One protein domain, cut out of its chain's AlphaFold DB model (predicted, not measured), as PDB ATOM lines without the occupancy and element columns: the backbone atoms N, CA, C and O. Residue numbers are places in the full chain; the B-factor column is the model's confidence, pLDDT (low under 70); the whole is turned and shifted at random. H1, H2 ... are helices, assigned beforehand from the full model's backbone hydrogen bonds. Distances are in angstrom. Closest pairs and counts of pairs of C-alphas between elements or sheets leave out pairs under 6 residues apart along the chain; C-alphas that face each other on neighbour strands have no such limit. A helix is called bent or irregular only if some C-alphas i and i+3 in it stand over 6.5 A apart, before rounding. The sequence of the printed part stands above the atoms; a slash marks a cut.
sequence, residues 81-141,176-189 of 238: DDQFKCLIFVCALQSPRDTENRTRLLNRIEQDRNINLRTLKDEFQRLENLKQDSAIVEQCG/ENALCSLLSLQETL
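AT A GLANCE: This is residues 81 to 141 and 176 to 189 of the 238 residues of an uncharacterized protein of Echinostoma caproni (UniProt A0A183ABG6). A short helical hairpin, H1 and H2, has the long helix H3 packed on it with residues 117 to 127, while residues 132 to 141 of H3 stick out as a free arm at one end of the model. At the other end lies H4, a low-confidence helix near H1 alone, and the arm and H4 together make the long axis. The printed part has 75 residues with four named helices, in the order H1, H2, H3, H4, and no named strand; the class is all helix. The whole is loose, with a radius of gyration of the C-alphas of 15.3 A, and spans 58 by 23 by 16 A.

IN THESE COORDINATES: H1 is residues 81 to 92, 16.8 A from first to last C-alpha, and begins at C-alpha 81, (437.285, 423.800, 588.267). H2 is residues 96 to 111, 23.9 A long; it is irregular, with C-alphas 97 and 100 standing 7.4 A apart. H3 is residues 117 to 141, 36.4 A long, from C-alpha 117 at (427.962, 421.690, 590.340) to C-alpha 141 at (401.992, 396.283, 593.224). H4 is residues 176 to 189, 20.6 A long, and ends at C-alpha 189, (450.414, 426.597, 590.829).

HOW THE PARTS SIT: H1 and H2 form a helical hairpin and touch at a shallow tilt of 16 degrees, opposite ways; their closest C-alphas, of Val 90 and Arg 102, are 5.8 A apart. H2 touches H1 with residues 102 to 109 alone. H3 touches H1 with residues 117 to 120 alone, the same way, at a tilt of 38 degrees that is only just steep; the closest C-alphas, of Cys 86 and Leu 117, are 5.1 A apart. H2 and H3 touch at a steep tilt of 47 degrees, opposite ways, through residues 101 to 105 of H2 and 120 to 127 of H3; the closest C-alphas, of Asn 101 and Leu 127, are 6.9 A apart. H4 is close to H1 but not clearly touching it, with the closest C-alphas, of Lys 85 and Leu 179, 7.5 A apart. H4 is apart from H2 and from H3. In H1 and H3 every O i to N i+4 pair is within hydrogen-bond range; in H2 10 of 12 are, and in H4 7 of 10.

THE WHOLE: The two C-alphas farthest apart, those of Gly 141 and Thr 188, are 58.1 A apart. Without residues 132 to 141, which stand free, the body has 65 residues and spans 42 by 24 by 15 A. The links from H1 to H2 and from H2 to H3 are tight. Residues 142 to 175 are not printed, and C-alphas 141 and 176 are 43.5 A apart across this cut. The mean pLDDT of the printed part is 76.4; residues 139 to 141 and 176 to 189 are under 70.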
ATOM      1  N   ASP A  81     437.559 423.561 586.843       81.94
ATOM      2  CA  ASP A  81     437.285 423.800 588.267       81.94
ATOM      3  C   ASP A  81     435.912 423.223 588.647       81.94
ATOM      4  O   ASP A  81     435.805 422.403 589.554       81.94
ATOM      5  N   ASP A  82     434.877 423.516 587.860       85.12
ATOM      6  CA  ASP A  82     433.524 423.020 588.109       85.12
ATOM      7  C   ASP A  82     433.389 421.491 588.040       85.12
ATOM      8  O   ASP A  82     432.688 420.910 588.875       85.12
ATOM      9  N   GLN A  83     434.110 420.814 587.143       83.50
ATOM     10  CA  GLN A  83     434.190 419.350 587.130       83.50
ATOM     11  C   GLN A  83     434.861 418.798 588.393       83.50
ATOM     12  O   GLN A  83     434.426 417.782 588.947       83.50
ATOM     13  N   PHE A  84     435.904 419.465 588.885       82.00
ATOM     14  CA  PHE A  84     436.554 419.071 590.127       82.00
ATOM     15  C   PHE A  84     435.611 419.246 591.328       82.00
ATOM     16  O   PHE A  84     435.470 418.328 592.140       82.00
ATOM     17  N   LYS A  85     434.872 420.361 591.404       84.19
ATOM     18  CA  LYS A  85     433.823 420.569 592.424       84.19
ATOM     19  C   LYS A  85     432.760 419.473 592.381       84.19
ATOM     20  O   LYS A  85     432.337 418.984 593.430       84.19
ATOM     21  N   CYS A  86     432.353 419.075 591.176       85.94
ATOM     22  CA  CYS A  86     431.431 417.969 590.943       85.94
ATOM     23  C   CYS A  86     431.970 416.648 591.511       85.94
ATOM     24  O   CYS A  86     431.263 415.955 592.241       85.94
ATOM     25  N   LEU A  87     433.239 416.326 591.256       84.25
ATOM     26  CA  LEU A  87     433.870 415.111 591.774       84.25
ATOM     27  C   LEU A  87     433.928 415.102 593.309       84.25
ATOM     28  O   LEU A  87     433.615 414.084 593.933       84.25
ATOM     29  N   ILE A  88     434.270 416.238 593.928       82.62
ATOM     30  CA  ILE A  88     434.260 416.390 595.391       82.62
ATOM     31  C   ILE A  88     432.854 416.175 595.961       82.62
ATOM     32  O   ILE A  88     432.711 415.481 596.971       82.62
ATOM     33  N   PHE A  89     431.816 416.708 595.309       85.31
ATOM     34  CA  PHE A  89     430.426 416.476 595.705       85.31
ATOM     35  C   PHE A  89     430.070 414.984 595.685       85.31
ATOM     36  O   PHE A  89     429.553 414.471 596.676       85.31
ATOM     37  N   VAL A  90     430.415 414.260 594.615       81.94
ATOM     38  CA  VAL A  90     430.150 412.813 594.527       81.94
ATOM     39  C   VAL A  90     430.922 412.028 595.591       81.94
ATOM     40  O   VAL A  90     430.377 411.104 596.192       81.94
ATOM     41  N   CYS A  91     432.167 412.417 595.881       81.19
ATOM     42  CA  CYS A  91     432.965 411.808 596.948       81.19
ATOM     43  C   CYS A  91     432.379 412.044 598.351       81.19
ATOM     44  O   CYS A  91     432.656 411.267 599.268       81.19
ATOM     45  N   ALA A  92     431.592 413.106 598.537       82.50
ATOM     46  CA  ALA A  92     430.937 413.414 599.805       82.50
ATOM     47  C   ALA A  92     429.683 412.557 600.063       82.50
ATOM     48  O   ALA A  92     429.239 412.471 601.210       82.50
ATOM     49  N   LEU A  93     429.140 411.884 599.041       82.00
ATOM     50  CA  LEU A  93     428.069 410.899 599.196       82.00
ATOM     51  C   LEU A  93     428.658 409.626 599.828       82.00
ATOM     52  O   LEU A  93     429.281 408.808 599.158       82.00
ATOM     53  N   GLN A  94     428.534 409.481 601.147       78.44
ATOM     54  CA  GLN A  94     429.151 408.375 601.903       78.44
ATOM     55  C   GLN A  94     428.174 407.240 602.233       78.44
ATOM     56  O   GLN A  94     428.591 406.194 602.739       78.44
ATOM     57  N   SER A  95     426.874 407.435 601.997       79.56
ATOM     58  CA  SER A  95     425.873 406.430 602.338       79.56
ATOM     59  C   SER A  95     425.962 405.242 601.379       79.56
ATOM     60  O   SER A  95     425.995 405.440 600.162       79.56
ATOM     61  N   PRO A  96     425.899 403.991 601.872       75.19
ATOM     62  CA  PRO A  96     425.774 402.817 601.009       75.19
ATOM     63  C   PRO A  96     424.558 402.901 600.076       75.19
ATOM     64  O   PRO A  96     424.611 402.405 598.951       75.19
ATOM     65  N   ARG A  97     423.491 403.586 600.519       79.19
ATOM     66  CA  ARG A  97     422.258 403.823 599.747       79.19
ATOM     67  C   ARG A  97     422.466 404.706 598.515       79.19
ATOM     68  O   ARG A  97     421.615 404.682 597.629       79.19
ATOM     69  N   ASP A  98     423.581 405.432 598.462       79.69
ATOM     70  CA  ASP A  98     423.938 406.334 597.368       79.69
ATOM     71  C   ASP A  98     424.910 405.674 596.384       79.69
ATOM     72  O   ASP A  98     425.391 406.330 595.469       79.69
ATOM     73  N   THR A  99     425.251 404.390 596.546       80.06
ATOM     74  CA  THR A  99     426.235 403.708 595.682       80.06
ATOM     75  C   THR A  99     425.847 403.762 594.206       80.06
ATOM     76  O   THR A  99     426.686 404.053 593.349       80.06
ATOM     77  N   GLU A 100     424.568 403.548 593.914       85.62
ATOM     78  CA  GLU A 100     424.040 403.655 592.560       85.62
ATOM     79  C   GLU A 100     424.065 405.107 592.059       85.62
ATOM     80  O   GLU A 100     424.561 405.376 590.964       85.62
ATOM     81  N   ASN A 101     423.634 406.056 592.897       85.12
ATOM     82  CA  ASN A 101     423.666 407.484 592.581       85.12
ATOM     83  C   ASN A 101     425.092 407.964 592.278       85.12
ATOM     84  O   ASN A 101     425.310 408.623 591.267       85.12
ATOM     85  N   ARG A 102     426.087 407.579 593.088       86.31
ATOM     86  CA  ARG A 102     427.507 407.898 592.853       86.31
ATOM     87  C   ARG A 102     427.970 407.399 591.494       86.31
ATOM     88  O   ARG A 102     428.609 408.148 590.769       86.31
ATOM     89  N   THR A 103     427.619 406.165 591.140       84.25
ATOM     90  CA  THR A 103     428.003 405.565 589.855       84.25
ATOM     91  C   THR A 103     427.397 406.342 588.684       84.25
ATOM     92  O   THR A 103     428.109 406.720 587.755       84.25
ATOM     93  N   ARG A 104     426.101 406.672 588.754       91.31
ATOM     94  CA  ARG A 104     425.413 407.456 587.713       91.31
ATOM     95  C   ARG A 104     425.957 408.886 587.596       91.31
ATOM     96  O   ARG A 104     426.130 409.380 586.485       91.31
ATOM     97  N   LEU A 105     426.261 409.539 588.720       89.75
ATOM     98  CA  LEU A 105     426.835 410.887 588.738       89.75
ATOM     99  C   LEU A 105     428.271 410.920 588.199       89.75
ATOM    100  O   LEU A 105     428.610 411.849 587.472       89.75
ATOM    101  N   LEU A 106     429.098 409.911 588.501       87.69
ATOM    102  CA  LEU A 106     430.444 409.790 587.923       87.69
ATOM    103  C   LEU A 106     430.379 409.663 586.401       87.69
ATOM    104  O   LEU A 106     431.040 410.432 585.708       87.69
ATOM    105  N   ASN A 107     429.508 408.791 585.884       87.06
ATOM    106  CA  ASN A 107     429.301 408.657 584.440       87.06
ATOM    107  C   ASN A 107     428.886 409.989 583.799       87.06
ATOM    108  O   ASN A 107     429.329 410.317 582.701       87.06
ATOM    109  N   ARG A 108     428.063 410.789 584.489       90.00
ATOM    110  CA  ARG A 108     427.639 412.096 583.980       90.00
ATOM    111  C   ARG A 108     428.785 413.112 583.941       90.00
ATOM    112  O   ARG A 108     428.855 413.876 582.985       90.00
ATOM    113  N   ILE A 109     429.694 413.089 584.921       88.12
ATOM    114  CA  ILE A 109     430.910 413.926 584.929       88.12
ATOM    115  C   ILE A 109     431.879 413.518 583.811       88.12
ATOM    116  O   ILE A 109     432.526 414.379 583.216       88.12
ATOM    117  N   GLU A 110     431.979 412.221 583.510       84.75
ATOM    118  CA  GLU A 110     432.824 411.720 582.420       84.75
ATOM    119  C   GLU A 110     432.274 412.075 581.031       84.75
ATOM    120  O   GLU A 110     433.047 412.389 580.123       84.75
ATOM    121  N   GLN A 111     430.951 412.036 580.864       88.31
ATOM    122  CA  GLN A 111     430.278 412.316 579.592       88.31
ATOM    123  C   GLN A 111     430.204 413.813 579.277       88.31
ATOM    124  O   GLN A 111     430.403 414.208 578.127       88.31
ATOM    125  N   ASP A 112     429.913 414.649 580.276       89.25
ATOM    126  CA  ASP A 112     429.704 416.083 580.090       89.25
ATOM    127  C   ASP A 112     430.909 416.890 580.587       89.25
ATOM    128  O   ASP A 112     431.125 417.090 581.786       89.25
ATOM    129  N   ARG A 113     431.701 417.396 579.635       83.44
ATOM    130  CA  ARG A 113     432.888 418.209 579.937       83.44
ATOM    131  C   ARG A 113     432.566 419.584 580.522       83.44
ATOM    132  O   ARG A 113     433.421 420.176 581.177       83.44
ATOM    133  N   ASN A 114     431.346 420.068 580.308       87.88
ATOM    134  CA  ASN A 114     430.883 421.380 580.752       87.88
ATOM    135  C   ASN A 114     429.942 421.276 581.957       87.88
ATOM    136  O   ASN A 114     429.230 422.230 582.282       87.88
ATOM    137  N   ILE A 115     429.931 420.120 582.626       90.00
ATOM    138  CA  ILE A 115     429.110 419.914 583.807       90.00
ATOM    139  C   ILE A 115     429.500 420.895 584.909       90.00
ATOM    140  O   ILE A 115     430.671 421.077 585.248       90.00
ATOM    141  N   ASN A 116     428.481 421.511 585.494       90.62
ATOM    142  CA  ASN A 116     428.637 422.378 586.644       90.62
ATOM    143  C   ASN A 116     427.999 421.744 587.886       90.62
ATOM    144  O   ASN A 116     427.130 420.867 587.807       90.62
ATOM    145  N   LEU A 117     428.419 422.223 589.057       90.00
ATOM    146  CA  LEU A 117     427.962 421.690 590.340       90.00
ATOM    147  C   LEU A 117     426.441 421.801 590.523       90.00
ATOM    148  O   LEU A 117     425.844 420.972 591.209       90.00
ATOM    149  N   ARG A 118     425.809 422.821 589.936       91.94
ATOM    150  CA  ARG A 118     424.360 423.022 590.017       91.94
ATOM    151  C   ARG A 118     423.623 421.936 589.235       91.94
ATOM    152  O   ARG A 118     422.814 421.232 589.823       91.94
ATOM    153  N   THR A 119     423.979 421.733 587.971       93.25
ATOM    154  CA  THR A 119     423.419 420.685 587.111       93.25
ATOM    155  C   THR A 119     423.623 419.301 587.722       93.25
ATOM    156  O   THR A 119     422.704 418.488 587.717       93.25
ATOM    157  N   LEU A 120     424.787 419.040 588.324       94.31
ATOM    158  CA  LEU A 120     425.029 417.774 589.014       94.31
ATOM    159  C   LEU A 120     424.111 417.580 590.236       94.31
ATOM    160  O   LEU A 120     423.624 416.475 590.468       94.31
ATOM    161  N   LYS A 121     423.864 418.636 591.020       92.12
ATOM    162  CA  LYS A 121     422.924 418.586 592.154       92.12
ATOM    163  C   LYS A 121     421.489 418.359 591.695       92.12
ATOM    164  O   LYS A 121     420.781 417.578 592.325       92.12
ATOM    165  N   ASP A 122     421.086 419.004 590.606       95.06
ATOM    166  CA  ASP A 122     419.755 418.826 590.022       95.06
ATOM    167  C   ASP A 122     419.569 417.378 589.538       95.06
ATOM    168  O   ASP A 122     418.550 416.750 589.823       95.06
ATOM    169  N   GLU A 123     420.589 416.797 588.898       94.44
ATOM    170  CA  GLU A 123     420.595 415.379 588.516       94.44
ATOM    171  C   GLU A 123     420.546 414.448 589.734       94.44
ATOM    172  O   GLU A 123     419.781 413.485 589.737       94.44
ATOM    173  N   PHE A 124     421.302 414.739 590.798       94.69
ATOM    174  CA  PHE A 124     421.229 413.965 592.041       94.69
ATOM    175  C   PHE A 124     419.820 413.991 592.644       94.69
ATOM    176  O   PHE A 124     419.282 412.945 593.003       94.69
ATOM    177  N   GLN A 125     419.189 415.167 592.696       94.62
ATOM    178  CA  GLN A 125     417.823 415.303 593.193       94.62
ATOM    179  C   GLN A 125     416.818 414.558 592.306       94.62
ATOM    180  O   GLN A 125     415.907 413.911 592.819       94.62
ATOM    181  N   ARG A 126     416.993 414.601 590.980       95.75
ATOM    182  CA  ARG A 126     416.164 413.848 590.030       95.75
ATOM    183  C   ARG A 126     416.250 412.341 590.269       95.75
ATOM    184  O   ARG A 126     415.224 411.668 590.227       95.75
ATOM    185  N   LEU A 127     417.450 411.817 590.533       93.56
ATOM    186  CA  LEU A 127     417.654 410.401 590.856       93.56
ATOM    187  C   LEU A 127     416.973 410.010 592.174       93.56
ATOM    188  O   LEU A 127     416.338 408.959 592.238       93.56
ATOM    189  N   GLU A 128     417.047 410.865 593.195       92.19
ATOM    190  CA  GLU A 128     416.352 410.634 594.466       92.19
ATOM    191  C   GLU A 128     414.828 410.631 594.303       92.19
ATOM    192  O   GLU A 128     414.158 409.754 594.848       92.19
ATOM    193  N   ASN A 129     414.280 411.549 593.504       93.00
ATOM    194  CA  ASN A 129     412.846 411.578 593.211       93.00
ATOM    195  C   ASN A 129     412.411 410.304 592.470       93.00
ATOM    196  O   ASN A 129     411.464 409.645 592.881       93.00
ATOM    197  N   LEU A 130     413.163 409.889 591.445       91.69
ATOM    198  CA  LEU A 130     412.864 408.674 590.682       91.69
ATOM    199  C   LEU A 130     412.871 407.415 591.565       91.69
ATOM    200  O   LEU A 130     412.057 406.507 591.384       91.69
ATOM    201  N   LYS A 131     413.791 407.358 592.530       89.69
ATOM    202  CA  LYS A 131     413.877 406.270 593.507       89.69
ATOM    203  C   LYS A 131     412.667 406.246 594.441       89.69
ATOM    204  O   LYS A 131     412.170 405.167 594.754       89.69
ATOM    205  N   GLN A 132     412.186 407.412 594.868       88.81
ATOM    206  CA  GLN A 132     410.956 407.529 595.656       88.81
ATOM    207  C   GLN A 132     409.731 407.096 594.843       88.81
ATOM    208  O   GLN A 132     408.942 406.291 595.331       88.81
ATOM    209  N   ASP A 133     409.620 407.550 593.594       89.81
ATOM    210  CA  ASP A 133     408.514 407.193 592.699       89.81
ATOM    211  C   ASP A 133     408.476 405.682 592.426       89.81
ATOM    212  O   ASP A 133     407.419 405.055 592.505       89.81
ATOM    213  N   SER A 134     409.641 405.068 592.193       88.12
ATOM    214  CA  SER A 134     409.755 403.616 591.994       88.12
ATOM    215  C   SER A 134     409.301 402.838 593.233       88.12
ATOM    216  O   SER A 134     408.555 401.868 593.115       88.12
ATOM    217  N   ALA A 135     409.663 403.305 594.432       85.94
ATOM    218  CA  ALA A 135     409.240 402.676 595.680       85.94
ATOM    219  C   ALA A 135     407.719 402.754 595.906       85.94
ATOM    220  O   ALA A 135     407.150 401.837 596.499       85.94
ATOM    221  N   ILE A 136     407.052 403.819 595.442       84.06
ATOM    222  CA  ILE A 136     405.585 403.948 595.507       84.06
ATOM    223  C   ILE A 136     404.919 402.925 594.580       84.06
ATOM    224  O   ILE A 136     403.963 402.265 594.987       84.06
ATOM    225  N   VAL A 137     405.427 402.761 593.355       81.12
ATOM    226  CA  VAL A 137     404.888 401.793 592.382       81.12
ATOM    227  C   VAL A 137     405.054 400.359 592.883       81.12
ATOM    228  O   VAL A 137     404.099 399.585 592.841       81.12
ATOM    229  N   GLU A 138     406.226 400.017 593.419       76.25
ATOM    230  CA  GLU A 138     406.481 398.690 593.991       76.25
ATOM    231  C   GLU A 138     405.579 398.400 595.197       76.25
ATOM    232  O   GLU A 138     405.034 397.304 595.306       76.25
ATOM    233  N   GLN A 139     405.338 399.383 596.071       66.75
ATOM    234  CA  GLN A 139     404.415 399.223 597.202       66.75
ATOM    235  C   GLN A 139     402.949 399.086 596.765       66.75
ATOM    236  O   GLN A 139     402.178 398.402 597.430       66.75
ATOM    237  N   CYS A 140     402.564 399.694 595.641       59.78
ATOM    238  CA  CYS A 140     401.213 399.590 595.087       59.78
ATOM    239  C   CYS A 140     400.973 398.251 594.356       59.78
ATOM    240  O   CYS A 140     399.836 397.795 594.254       59.78
ATOM    241  N   GLY A 141     402.040 397.598 593.874       55.91
ATOM    242  CA  GLY A 141     401.992 396.283 593.224       55.91
ATOM    243  C   GLY A 141     401.916 395.092 594.186       55.91
ATOM    244  O   GLY A 141     401.574 393.988 593.764       55.91
ATOM    245  N   GLU A 176     431.570 425.397 600.702       31.42
ATOM    246  CA  GLU A 176     432.224 426.714 600.601       31.42
ATOM    247  C   GLU A 176     433.639 426.731 601.216       31.42
ATOM    248  O   GLU A 176     434.571 427.270 600.622       31.42
ATOM    249  N   ASN A 177     433.852 426.029 602.333       34.34
ATOM    250  CA  ASN A 177     435.163 425.959 602.996       34.34
ATOM    251  C   ASN A 177     436.180 425.070 602.257       34.34
ATOM    252  O   ASN A 177     437.388 425.338 602.276       34.34
ATOM    253  N   ALA A 178     435.705 424.014 601.591       37.59
ATOM    254  CA  ALA A 178     436.545 423.165 600.752       37.59
ATOM    255  C   ALA A 178     436.947 423.898 599.462       37.59
ATOM    256  O   ALA A 178     438.107 423.830 599.060       37.59
ATOM    257  N   LEU A 179     436.022 424.658 598.868       35.44
ATOM    258  CA  LEU A 179     436.261 425.432 597.649       35.44
ATOM    259  C   LEU A 179     437.224 426.606 597.868       35.44
ATOM    260  O   LEU A 179     438.145 426.770 597.072       35.44
ATOM    261  N   CYS A 180     437.114 427.346 598.977       33.81
ATOM    262  CA  CYS A 180     438.080 428.404 599.313       33.81
ATOM    263  C   CYS A 180     439.513 427.870 599.482       33.81
ATOM    264  O   CYS A 180     440.472 428.534 599.104       33.81
ATOM    265  N   SER A 181     439.677 426.641 599.987       36.84
ATOM    266  CA  SER A 181     441.002 426.022 600.148       36.84
ATOM    267  C   SER A 181     441.610 425.539 598.823       36.84
ATOM    268  O   SER A 181     442.828 425.415 598.713       36.84
ATOM    269  N   LEU A 182     440.771 425.252 597.825       38.50
ATOM    270  CA  LEU A 182     441.174 424.773 596.502       38.50
ATOM    271  C   LEU A 182     441.455 425.928 595.530       38.50
ATOM    272  O   LEU A 182     442.436 425.866 594.792       38.50
ATOM    273  N   LEU A 183     440.682 427.016 595.604       39.06
ATOM    274  CA  LEU A 183     440.928 428.235 594.824       39.06
ATOM    275  C   LEU A 183     442.274 428.890 595.195       39.06
ATOM    276  O   LEU A 183     443.023 429.288 594.305       39.06
ATOM    277  N   SER A 184     442.675 428.874 596.476       37.03
ATOM    278  CA  SER A 184     444.016 429.337 596.883       37.03
ATOM    279  C   SER A 184     445.171 428.467 596.357       37.03
ATOM    280  O   SER A 184     446.295 428.955 596.235       37.03
ATOM    281  N   LEU A 185     444.924 427.192 596.026       37.03
ATOM    282  CA  LEU A 185     445.932 426.284 595.458       37.03
ATOM    283  C   LEU A 185     446.133 426.493 593.953       37.03
ATOM    284  O   LEU A 185     447.248 426.313 593.454       37.03
ATOM    285  N   GLN A 186     445.090 426.908 593.234       38.84
ATOM    286  CA  GLN A 186     445.194 427.245 591.815       38.84
ATOM    287  C   GLN A 186     446.119 428.458 591.605       38.84
ATOM    288  O   GLN A 186     447.009 428.414 590.752       38.84
ATOM    289  N   GLU A 187     446.009 429.492 592.447       37.81
ATOM    290  CA  GLU A 187     446.884 430.674 592.383       37.81
ATOM    291  C   GLU A 187     448.359 430.343 592.667       37.81
ATOM    292  O   GLU A 187     449.269 430.915 592.057       37.81
ATOM    293  N   THR A 188     448.633 429.356 593.528       36.75
ATOM    294  CA  THR A 188     450.015 428.959 593.849       36.75
ATOM    295  C   THR A 188     450.682 428.117 592.759       36.75
ATOM    296  O   THR A 188     451.913 428.106 592.666       36.75
ATOM    297  N   LEU A 189     449.901 427.406 591.939       38.41
ATOM    298  CA  LEU A 189     450.414 426.597 590.829       38.41
ATOM    299  C   LEU A 189     450.649 427.435 589.565       38.41
ATOM    300  O   LEU A 189     451.665 427.242 588.899       38.41
TER     301      LEU A 189